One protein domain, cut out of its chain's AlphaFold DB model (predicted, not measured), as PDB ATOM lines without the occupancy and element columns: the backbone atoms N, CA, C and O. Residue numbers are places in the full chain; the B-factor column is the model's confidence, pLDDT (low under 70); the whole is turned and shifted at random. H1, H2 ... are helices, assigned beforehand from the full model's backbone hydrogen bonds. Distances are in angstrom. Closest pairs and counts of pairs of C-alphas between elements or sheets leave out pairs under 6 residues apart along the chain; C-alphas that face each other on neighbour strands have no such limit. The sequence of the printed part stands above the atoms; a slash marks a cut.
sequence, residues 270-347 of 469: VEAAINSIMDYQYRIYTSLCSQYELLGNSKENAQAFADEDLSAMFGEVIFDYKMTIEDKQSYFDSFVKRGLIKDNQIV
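What this domain is: This is residues 270 to 347 of the 469 residues of an uncharacterized protein of Eubacterium plexicaudatum ASF492 (UniProt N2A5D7). A long helical hairpin, with H1 as its longer arm and H2 as its shorter one, has a third helix, H3, set crosswise at the end away from the hairpin's turn. H3 packs on the first residues of H1, on the same side of H1 as H2, and residues 338 to 347 fold back at that same end. The printed part has 78 residues with three named helices, in the order H1, H2, H3, and no named strand; the class is all helix. The whole is only just compact, close to loose, with a radius of gyration of the C-alphas of 13.5 A, and its elongated outline spans 40 by 23 by 16 A.

How they stand to each other: H1, residues 270 to 294, touches H2, residues 299 to 314, with 24 pairs of C-alphas within 8 A. Their closest C-alphas are those of Tyr 292 and Ala 302, 4.8 A apart. They run opposite ways at a steep tilt of 42 degrees and form a helical hairpin, joined by a tight link of 4 residues. H3, residues 325 to 337, touches H1, which meets it with residues 270 to 274 alone. The closest C-alphas of H1 and H3 are those of Glu 271 and Lys 328, 6.3 A apart. The lines of H1 and H3 stand at 70.1 degrees, only just about perpendicular. H2 and H3 are only just apart, at a closest distance of 8.0 A between their C-alphas. In H1, H2 and H3 every O i to N i+4 pair is within hydrogen-bond range.

Where its parts are: H1 begins with C-alpha 270 at (297.735, 356.868, 371.450) and ends with C-alpha 294 at (263.475, 344.774, 372.057), 36.3 A from first to last C-alpha. H2 runs from Lys 299 to Phe 314 over 21.9 A, beginning at C-alpha 299 at (264.272, 354.167, 375.438). H3 runs from Ile 325 to Lys 337 over 18.2 A and ends with C-alpha 337 at (296.207, 349.096, 382.897). After H3, residues 341 to 342 pair with residues 345 to 346, antiparallel, a stretch too short to be named.

The domain as a whole: The two C-alphas farthest apart are those of Gly 296 and Glu 326, 41.1 A. The C-alphas of Val 270 and Val 347, the first and last printed residues, are 14.1 A apart. The printed part has no cut. The link from H2 to H3, 10 residues, is short but not tight. The mean pLDDT of the printed part is 81.3; residues 270 to 273, 319, 321 and 342 to 347 are under 70.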
ATOM      1  N   VAL A 270     298.589 356.703 370.259       63.00
ATOM      2  CA  VAL A 270     297.735 356.868 371.450       63.00
ATOM      3  C   VAL A 270     296.357 357.393 371.050       63.00
ATOM      4  O   VAL A 270     295.336 356.861 371.481       63.00
ATOM      5  N   GLU A 271     296.319 358.404 370.185       65.38
ATOM      6  CA  GLU A 271     295.077 359.016 369.722       65.38
ATOM      7  C   GLU A 271     294.258 358.062 368.850       65.38
ATOM      8  O   GLU A 271     293.068 357.887 369.109       65.38
ATOM      9  N   ALA A 272     294.902 357.364 367.909       62.88
ATOM     10  CA  ALA A 272     294.259 356.354 367.071       62.88
ATOM     11  C   ALA A 272     293.677 355.189 367.901       62.88
ATOM     12  O   ALA A 272     292.560 354.728 367.641       62.88
ATOM     13  N   ALA A 273     294.387 354.739 368.946       66.25
ATOM     14  CA  ALA A 273     293.896 353.709 369.862       66.25
ATOM     15  C   ALA A 273     292.677 354.181 370.675       66.25
ATOM     16  O   ALA A 273     291.720 353.423 370.847       66.25
ATOM     17  N   ILE A 274     292.669 355.439 371.126       79.88
ATOM     18  CA  ILE A 274     291.534 356.020 371.853       79.88
ATOM     19  C   ILE A 274     290.322 356.236 370.951       79.88
ATOM     20  O   ILE A 274     289.233 355.796 371.315       79.88
ATOM     21  N   ASN A 275     290.494 356.794 369.749       73.19
ATOM     22  CA  ASN A 275     289.409 356.906 368.769       73.19
ATOM     23  C   ASN A 275     288.803 355.520 368.454       73.19
ATOM     24  O   ASN A 275     287.586 355.380 368.319       73.19
ATOM     25  N   SER A 276     289.644 354.479 368.399       70.81
ATOM     26  CA  SER A 276     289.215 353.091 368.188       70.81
ATOM     27  C   SER A 276     288.423 352.515 369.373       70.81
ATOM     28  O   SER A 276     287.471 351.764 369.152       70.81
ATOM     29  N   ILE A 277     288.761 352.871 370.622       78.31
ATOM     30  CA  ILE A 277     287.931 352.527 371.791       78.31
ATOM     31  C   ILE A 277     286.607 353.289 371.767       78.31
ATOM     32  O   ILE A 277     285.578 352.669 372.020       78.31
ATOM     33  N   MET A 278     286.592 354.578 371.416       78.06
ATOM     34  CA  MET A 278     285.354 355.369 371.326       78.06
ATOM     35  C   MET A 278     284.361 354.765 370.329       78.06
ATOM     36  O   MET A 278     283.202 354.543 370.670       78.06
ATOM     37  N   ASP A 279     284.816 354.436 369.115       71.88
ATOM     38  CA  ASP A 279     283.989 353.774 368.098       71.88
ATOM     39  C   ASP A 279     283.498 352.392 368.573       71.88
ATOM     40  O   ASP A 279     282.337 352.030 368.377       71.88
ATOM     41  N   TYR A 280     284.345 351.625 369.266       77.31
ATOM     42  CA  TYR A 280     283.949 350.325 369.811       77.31
ATOM     43  C   TYR A 280     282.914 350.443 370.944       77.31
ATOM     44  O   TYR A 280     281.920 349.710 370.931       77.31
ATOM     45  N   GLN A 281     283.095 351.393 371.868       81.31
ATOM     46  CA  GLN A 281     282.134 351.718 372.927       81.31
ATOM     47  C   GLN A 281     280.799 352.184 372.333       81.31
ATOM     48  O   GLN A 281     279.754 351.654 372.702       81.31
ATOM     49  N   TYR A 282     280.823 353.092 371.354       76.75
ATOM     50  CA  TYR A 282     279.624 353.611 370.690       76.75
ATOM     51  C   TYR A 282     278.826 352.521 369.951       76.75
ATOM     52  O   TYR A 282     277.594 352.478 370.040       76.75
ATOM     53  N   ARG A 283     279.505 351.592 369.263       72.69
ATOM     54  CA  ARG A 283     278.849 350.441 368.611       72.69
ATOM     55  C   ARG A 283     278.209 349.492 369.620       72.69
ATOM     56  O   ARG A 283     277.078 349.061 369.397       72.69
ATOM     57  N   ILE A 284     278.895 349.190 370.726       77.06
ATOM     58  CA  ILE A 284     278.344 348.357 371.806       77.06
ATOM     59  C   ILE A 284     277.139 349.049 372.447       77.06
ATOM     60  O   ILE A 284     276.078 348.441 372.514       77.06
ATOM     61  N   TYR A 285     277.257 350.326 372.820       81.62
ATOM     62  CA  TYR A 285     276.156 351.121 373.368       81.62
ATOM     63  C   TYR A 285     274.918 351.091 372.465       81.62
ATOM     64  O   TYR A 285     273.818 350.786 372.920       81.62
ATOM     65  N   THR A 286     275.104 351.328 371.162       77.12
ATOM     66  CA  THR A 286     274.008 351.338 370.180       77.12
ATOM     67  C   THR A 286     273.344 349.959 370.049       77.12
ATOM     68  O   THR A 286     272.117 349.877 369.961       77.12
ATOM     69  N   SER A 287     274.132 348.876 370.091       80.06
ATOM     70  CA  SER A 287     273.622 347.496 370.133       80.06
ATOM     71  C   SER A 287     272.802 347.248 371.400       80.06
ATOM     72  O   SER A 287     271.643 346.852 371.301       80.06
ATOM     73  N   LEU A 288     273.366 347.543 372.576       85.19
ATOM     74  CA  LEU A 288     272.722 347.341 373.874       85.19
ATOM     75  C   LEU A 288     271.406 348.121 373.983       85.19
ATOM     76  O   LEU A 288     270.393 347.529 374.341       85.19
ATOM     77  N   CYS A 289     271.377 349.400 373.591       84.44
ATOM     78  CA  CYS A 289     270.149 350.205 373.569       84.44
ATOM     79  C   CYS A 289     269.053 349.523 372.736       84.44
ATOM     80  O   CYS A 289     267.945 349.310 373.220       84.44
ATOM     81  N   SER A 290     269.377 349.119 371.501       84.88
ATOM     82  CA  SER A 290     268.416 348.443 370.626       84.88
ATOM     83  C   SER A 290     267.953 347.103 371.211       84.88
ATOM     84  O   SER A 290     266.769 346.781 371.161       84.88
ATOM     85  N   GLN A 291     268.857 346.334 371.819       88.19
ATOM     86  CA  GLN A 291     268.548 345.037 372.419       88.19
ATOM     87  C   GLN A 291     267.703 345.161 373.700       88.19
ATOM     88  O   GLN A 291     266.818 344.334 373.920       88.19
ATOM     89  N   TYR A 292     267.883 346.221 374.495       93.62
ATOM     90  CA  TYR A 292     267.010 346.528 375.630       93.62
ATOM     91  C   TYR A 292     265.637 347.069 375.202       93.62
ATOM     92  O   TYR A 292     264.637 346.690 375.818       93.62
ATOM     93  N   GLU A 293     265.539 347.870 374.133       90.19
ATOM     94  CA  GLU A 293     264.247 348.274 373.543       90.19
ATOM     95  C   GLU A 293     263.447 347.054 373.034       90.19
ATOM     96  O   GLU A 293     262.232 346.981 373.221       90.19
ATOM     97  N   LEU A 294     264.114 346.034 372.475       91.00
ATOM     98  CA  LEU A 294     263.475 344.774 372.057       91.00
ATOM     99  C   LEU A 294     262.891 343.948 373.226       91.00
ATOM    100  O   LEU A 294     261.972 343.152 373.020       91.00
ATOM    101  N   LEU A 295     263.351 344.178 374.459       93.25
ATOM    102  CA  LEU A 295     262.760 343.625 375.687       93.25
ATOM    103  C   LEU A 295     261.561 344.450 376.200       93.25
ATOM    104  O   LEU A 295     261.089 344.226 377.311       93.25
ATOM    105  N   GLY A 296     261.048 345.396 375.405       90.00
ATOM    106  CA  GLY A 296     259.876 346.208 375.747       90.00
ATOM    107  C   GLY A 296     260.160 347.357 376.718       90.00
ATOM    108  O   GLY A 296     259.219 347.958 377.236       90.00
ATOM    109  N   ASN A 297     261.432 347.672 376.975       92.12
ATOM    110  CA  ASN A 297     261.808 348.821 377.793       92.12
ATOM    111  C   ASN A 297     261.489 350.144 377.084       92.12
ATOM    112  O   ASN A 297     261.525 350.237 375.855       92.12
ATOM    113  N   SER A 298     261.255 351.203 377.867       94.31
ATOM    114  CA  SER A 298     261.355 352.563 377.338       94.31
ATOM    115  C   SER A 298     262.787 352.824 376.865       94.31
ATOM    116  O   SER A 298     263.742 352.261 377.406       94.31
ATOM    117  N   LYS A 299     262.949 353.729 375.896       93.06
ATOM    118  CA  LYS A 299     264.272 354.167 375.438       93.06
ATOM    119  C   LYS A 299     265.153 354.663 376.594       93.06
ATOM    120  O   LYS A 299     266.331 354.344 376.649       93.06
ATOM    121  N   GLU A 300     264.571 355.397 377.538       95.38
ATOM    122  CA  GLU A 300     265.266 355.928 378.719       95.38
ATOM    123  C   GLU A 300     265.831 354.800 379.601       95.38
ATOM    124  O   GLU A 300     267.007 354.833 379.962       95.38
ATOM    125  N   ASN A 301     265.040 353.752 379.863       93.19
ATOM    126  CA  ASN A 301     265.499 352.569 380.596       93.19
ATOM    127  C   ASN A 301     266.537 351.772 379.791       93.19
ATOM    128  O   ASN A 301     267.523 351.301 380.348       93.19
ATOM    129  N   ALA A 302     266.337 351.632 378.477       92.50
ATOM    130  CA  ALA A 302     267.250 350.919 377.589       92.50
ATOM    131  C   ALA A 302     268.631 351.589 377.501       92.50
ATOM    132  O   ALA A 302     269.646 350.894 377.480       92.50
ATOM    133  N   GLN A 303     268.672 352.925 377.506       92.44
ATOM    134  CA  GLN A 303     269.910 353.695 377.616       92.44
ATOM    135  C   GLN A 303     270.554 353.508 378.996       92.44
ATOM    136  O   GLN A 303     271.729 353.168 379.056       92.44
ATOM    137  N   ALA A 304     269.791 353.609 380.093       93.19
ATOM    138  CA  ALA A 304     270.325 353.418 381.446       93.19
ATOM    139  C   ALA A 304     270.949 352.022 381.666       93.19
ATOM    140  O   ALA A 304     272.040 351.919 382.226       93.19
ATOM    141  N   PHE A 305     270.305 350.953 381.181       93.25
ATOM    142  CA  PHE A 305     270.879 349.603 381.222       93.25
ATOM    143  C   PHE A 305     272.108 349.459 380.312       93.25
ATOM    144  O   PHE A 305     273.071 348.792 380.689       93.25
ATOM    145  N   ALA A 306     272.116 350.100 379.137       91.44
ATOM    146  CA  ALA A 306     273.283 350.118 378.258       91.44
ATOM    147  C   ALA A 306     274.474 350.874 378.878       91.44
ATOM    148  O   ALA A 306     275.606 350.426 378.722       91.44
ATOM    149  N   ASP A 307     274.238 351.971 379.602       90.44
ATOM    150  CA  ASP A 307     275.270 352.740 380.310       90.44
ATOM    151  C   ASP A 307     275.846 351.967 381.516       90.44
ATOM    152  O   ASP A 307     277.061 351.983 381.730       90.44
ATOM    153  N   GLU A 308     275.012 351.237 382.272       92.12
ATOM    154  CA  GLU A 308     275.449 350.318 383.341       92.12
ATOM    155  C   GLU A 308     276.317 349.181 382.772       92.12
ATOM    156  O   GLU A 308     277.441 348.971 383.231       92.12
ATOM    157  N   ASP A 309     275.841 348.499 381.725       91.88
ATOM    158  CA  ASP A 309     276.553 347.403 381.058       91.88
ATOM    159  C   ASP A 309     277.888 347.867 380.453       91.88
ATOM    160  O   ASP A 309     278.921 347.219 380.633       91.88
ATOM    161  N   LEU A 310     277.898 349.006 379.753       90.56
ATOM    162  CA  LEU A 310     279.101 349.573 379.138       90.56
ATOM    163  C   LEU A 310     280.129 349.976 380.207       90.56
ATOM    164  O   LEU A 310     281.329 349.732 380.040       90.56
ATOM    165  N   SER A 311     279.657 350.518 381.333       90.44
ATOM    166  CA  SER A 311     280.487 350.817 382.503       90.44
ATOM    167  C   SER A 311     281.037 349.547 383.157       90.44
ATOM    168  O   SER A 311     282.197 349.538 383.556       90.44
ATOM    169  N   ALA A 312     280.270 348.455 383.219       89.50
ATOM    170  CA  ALA A 312     280.751 347.166 383.719       89.50
ATOM    171  C   ALA A 312     281.793 346.521 382.782       89.50
ATOM    172  O   ALA A 312     282.787 345.970 383.254       89.50
ATOM    173  N   MET A 313     281.606 346.630 381.462       88.12
ATOM    174  CA  MET A 313     282.524 346.088 380.450       88.12
ATOM    175  C   MET A 313     283.864 346.828 380.419       88.12
ATOM    176  O   MET A 313     284.922 346.208 380.521       88.12
ATOM    177  N   PHE A 314     283.839 348.153 380.252       87.31
ATOM    178  CA  PHE A 314     285.054 348.947 380.037       87.31
ATOM    179  C   PHE A 314     285.623 349.549 381.329       87.31
ATOM    180  O   PHE A 314     286.815 349.848 381.407       87.31
ATOM    181  N   GLY A 315     284.787 349.751 382.349       88.06
ATOM    182  CA  GLY A 315     285.153 350.359 383.631       88.06
ATOM    183  C   GLY A 315     285.455 351.862 383.593       88.06
ATOM    184  O   GLY A 315     285.563 352.467 384.657       88.06
ATOM    185  N   GLU A 316     285.593 352.439 382.399       86.88
ATOM    186  CA  GLU A 316     285.644 353.864 382.061       86.88
ATOM    187  C   GLU A 316     285.022 354.035 380.664       86.88
ATOM    188  O   GLU A 316     285.335 353.278 379.741       86.88
ATOM    189  N   VAL A 317     284.133 355.017 380.510       86.56
ATOM    190  CA  VAL A 317     283.390 355.294 379.270       86.56
ATOM    191  C   VAL A 317     283.749 356.694 378.783       86.56
ATOM    192  O   VAL A 317     283.755 357.642 379.570       86.56
ATOM    193  N   ILE A 318     284.054 356.832 377.492       81.44
ATOM    194  CA  ILE A 318     284.400 358.121 376.890       81.44
ATOM    195  C   ILE A 318     283.114 358.811 376.416       81.44
ATOM    196  O   ILE A 318     282.562 358.473 375.371       81.44
ATOM    197  N   PHE A 319     282.650 359.800 377.182       67.25
ATOM    198  CA  PHE A 319     281.421 360.545 376.877       67.25
ATOM    199  C   PHE A 319     281.619 361.773 375.966       67.25
ATOM    200  O   PHE A 319     280.641 362.259 375.399       67.25
ATOM    201  N   ASP A 320     282.848 362.286 375.815       70.00
ATOM    202  CA  ASP A 320     283.142 363.463 374.979       70.00
ATOM    203  C   ASP A 320     284.057 363.112 373.796       70.00
ATOM    204  O   ASP A 320     285.064 362.417 373.929       70.00
ATOM    205  N   TYR A 321     283.715 363.653 372.630       61.12
ATOM    206  CA  TYR A 321     284.486 363.550 371.394       61.12
ATOM    207  C   TYR A 321     285.568 364.642 371.267       61.12
ATOM    208  O   TYR A 321     286.360 364.610 370.328       61.12
ATOM    209  N   LYS A 322     285.617 365.613 372.192       71.69
ATOM    210  CA  LYS A 322     286.543 366.762 372.200       71.69
ATOM    211  C   LYS A 322     287.565 366.705 373.342       71.69
ATOM    212  O   LYS A 322     287.730 367.659 374.096       71.69
ATOM    213  N   MET A 323     288.272 365.588 373.439       77.19
ATOM    214  CA  MET A 323     289.380 365.404 374.382       77.19
ATOM    215  C   MET A 323     290.648 366.168 373.968       77.19
ATOM    216  O   MET A 323     290.947 366.283 372.777       77.19
ATOM    217  N   THR A 324     291.431 366.621 374.951       83.06
ATOM    218  CA  THR A 324     292.829 367.044 374.745       83.06
ATOM    219  C   THR A 324     293.754 365.834 374.544       83.06
ATOM    220  O   THR A 324     293.354 364.684 374.744       83.06
ATOM    221  N   ILE A 325     295.011 366.074 374.156       78.31
ATOM    222  CA  ILE A 325     296.023 365.009 374.035       78.31
ATOM    223  C   ILE A 325     296.313 364.409 375.422       78.31
ATOM    224  O   ILE A 325     296.452 363.196 375.565       78.31
ATOM    225  N   GLU A 326     296.329 365.250 376.454       83.69
ATOM    226  CA  GLU A 326     296.476 364.872 377.856       83.69
ATOM    227  C   GLU A 326     295.318 363.982 378.344       83.69
ATOM    228  O   GLU A 326     295.567 362.958 378.986       83.69
ATOM    229  N   ASP A 327     294.067 364.308 377.992       85.19
ATOM    230  CA  ASP A 327     292.900 363.470 378.312       85.19
ATOM    231  C   ASP A 327     292.990 362.107 377.610       85.19
ATOM    232  O   ASP A 327     292.818 361.065 378.248       85.19
ATOM    233  N   LYS A 328     293.320 362.096 376.307       82.94
ATOM    234  CA  LYS A 328     293.510 360.857 375.535       82.94
ATOM    235  C   LYS A 328     294.618 359.985 376.142       82.94
ATOM    236  O   LYS A 328     294.421 358.779 376.281       82.94
ATOM    237  N   GLN A 329     295.744 360.562 376.573       82.94
ATOM    238  CA  GLN A 329     296.806 359.816 377.261       82.94
ATOM    239  C   GLN A 329     296.337 359.245 378.611       82.94
ATOM    240  O   GLN A 329     296.663 358.104 378.931       82.94
ATOM    241  N   SER A 330     295.542 359.996 379.380       88.94
ATOM    242  CA  SER A 330     294.980 359.537 380.659       88.94
ATOM    243  C   SER A 330     294.070 358.313 380.478       88.94
ATOM    244  O   SER A 330     294.250 357.292 381.150       88.94
ATOM    245  N   TYR A 331     293.155 358.364 379.502       89.00
ATOM    246  CA  TYR A 331     292.344 357.204 379.119       89.00
ATOM    247  C   TYR A 331     293.208 356.044 378.610       89.00
ATOM    248  O   TYR A 331     292.957 354.895 378.965       89.00
ATOM    249  N   PHE A 332     294.245 356.315 377.812       84.44
ATOM    250  CA  PHE A 332     295.107 355.278 377.243       84.44
ATOM    251  C   PHE A 332     295.844 354.501 378.336       84.44
ATOM    252  O   PHE A 332     295.791 353.271 378.359       84.44
ATOM    253  N   ASP A 333     296.454 355.204 379.291       83.38
ATOM    254  CA  ASP A 333     297.135 354.597 380.437       83.38
ATOM    255  C   ASP A 333     296.165 353.758 381.290       83.38
ATOM    256  O   ASP A 333     296.525 352.677 381.774       83.38
ATOM    257  N   SER A 334     294.912 354.210 381.435       90.19
ATOM    258  CA  SER A 334     293.857 353.464 382.126       90.19
ATOM    259  C   SER A 334     293.438 352.198 381.374       90.19
ATOM    260  O   SER A 334     293.439 351.107 381.951       90.19
ATOM    261  N   PHE A 335     293.155 352.286 380.072       85.38
ATOM    262  CA  PHE A 335     292.764 351.128 379.268       85.38
ATOM    263  C   PHE A 335     293.907 350.117 379.100       85.38
ATOM    264  O   PHE A 335     293.651 348.916 379.169       85.38
ATOM    265  N   VAL A 336     295.170 350.554 379.000       78.88
ATOM    266  CA  VAL A 336     296.343 349.659 379.075       78.88
ATOM    267  C   VAL A 336     296.395 348.943 380.428       78.88
ATOM    268  O   VAL A 336     296.524 347.720 380.480       78.88
ATOM    269  N   LYS A 337     296.231 349.671 381.539       88.00
ATOM    270  CA  LYS A 337     296.207 349.096 382.897       88.00
ATOM    271  C   LYS A 337     295.045 348.115 383.113       88.00
ATOM    272  O   LYS A 337     295.193 347.166 383.882       88.00
ATOM    273  N   ARG A 338     293.910 348.329 382.442       84.25
ATOM    274  CA  ARG A 338     292.727 347.449 382.435       84.25
ATOM    275  C   ARG A 338     292.849 346.271 381.453       84.25
ATOM    276  O   ARG A 338     291.994 345.394 381.470       84.25
ATOM    277  N   GLY A 339     293.892 346.225 380.618       79.81
ATOM    278  CA  GLY A 339     294.079 345.199 379.583       79.81
ATOM    279  C   GLY A 339     293.185 345.367 378.348       79.81
ATOM    280  O   GLY A 339     293.099 344.449 377.539       79.81
ATOM    281  N   LEU A 340     292.536 346.526 378.204       78.50
ATOM    282  CA  LEU A 340     291.667 346.910 377.085       78.50
ATOM    283  C   LEU A 340     292.447 347.565 375.929       78.50
ATOM    284  O   LEU A 340     291.935 347.657 374.815       78.50
ATOM    285  N   ILE A 341     293.704 347.958 376.166       73.06
ATOM    286  CA  ILE A 341     294.708 348.234 375.128       73.06
ATOM    287  C   ILE A 341     295.940 347.364 375.396       73.06
ATOM    288  O   ILE A 341     296.387 347.232 376.537       73.06
ATOM    289  N   LYS A 342     296.527 346.803 374.338       67.69
ATOM    290  CA  LYS A 342     297.816 346.107 374.360       67.69
ATOM    291  C   LYS A 342     298.574 346.411 373.070       67.69
ATOM    292  O   LYS A 342     297.991 346.360 371.998       67.69
ATOM    293  N   ASP A 343     299.867 346.715 373.172       62.16
ATOM    294  CA  ASP A 343     300.741 347.015 372.023       62.16
ATOM    295  C   ASP A 343     300.158 348.106 371.086       62.16
ATOM    296  O   ASP A 343     300.225 348.010 369.865       62.16
ATOM    297  N   ASN A 344     299.552 349.140 371.687       53.81
ATOM    298  CA  ASN A 344     298.787 350.230 371.050       53.81
ATOM    299  C   ASN A 344     297.514 349.802 370.284       53.81
ATOM    300  O   ASN A 344     296.891 350.631 369.629       53.81
ATOM    301  N   GLN A 345     297.088 348.540 370.377       52.22
ATOM    302  CA  GLN A 345     295.870 348.016 369.751       52.22
ATOM    303  C   GLN A 345     294.787 347.743 370.801       52.22
ATOM    304  O   GLN A 345     295.090 347.392 371.943       52.22
ATOM    305  N   ILE A 346     293.514 347.889 370.425       61.12
ATOM    306  CA  ILE A 346     292.397 347.647 371.347       61.12
ATOM    307  C   ILE A 346     292.152 346.143 371.516       61.12
ATOM    308  O   ILE A 346     292.172 345.382 370.547       61.12
ATOM    309  N   VAL A 347     291.885 345.708 372.744       68.31
ATOM    310  CA  VAL A 347     291.521 344.322 373.052       68.31
ATOM    311  C   VAL A 347     289.998 344.222 373.044       68.31
ATOM    312  O   VAL A 347     289.320 344.770 373.910       68.31
TER     313      VAL A 347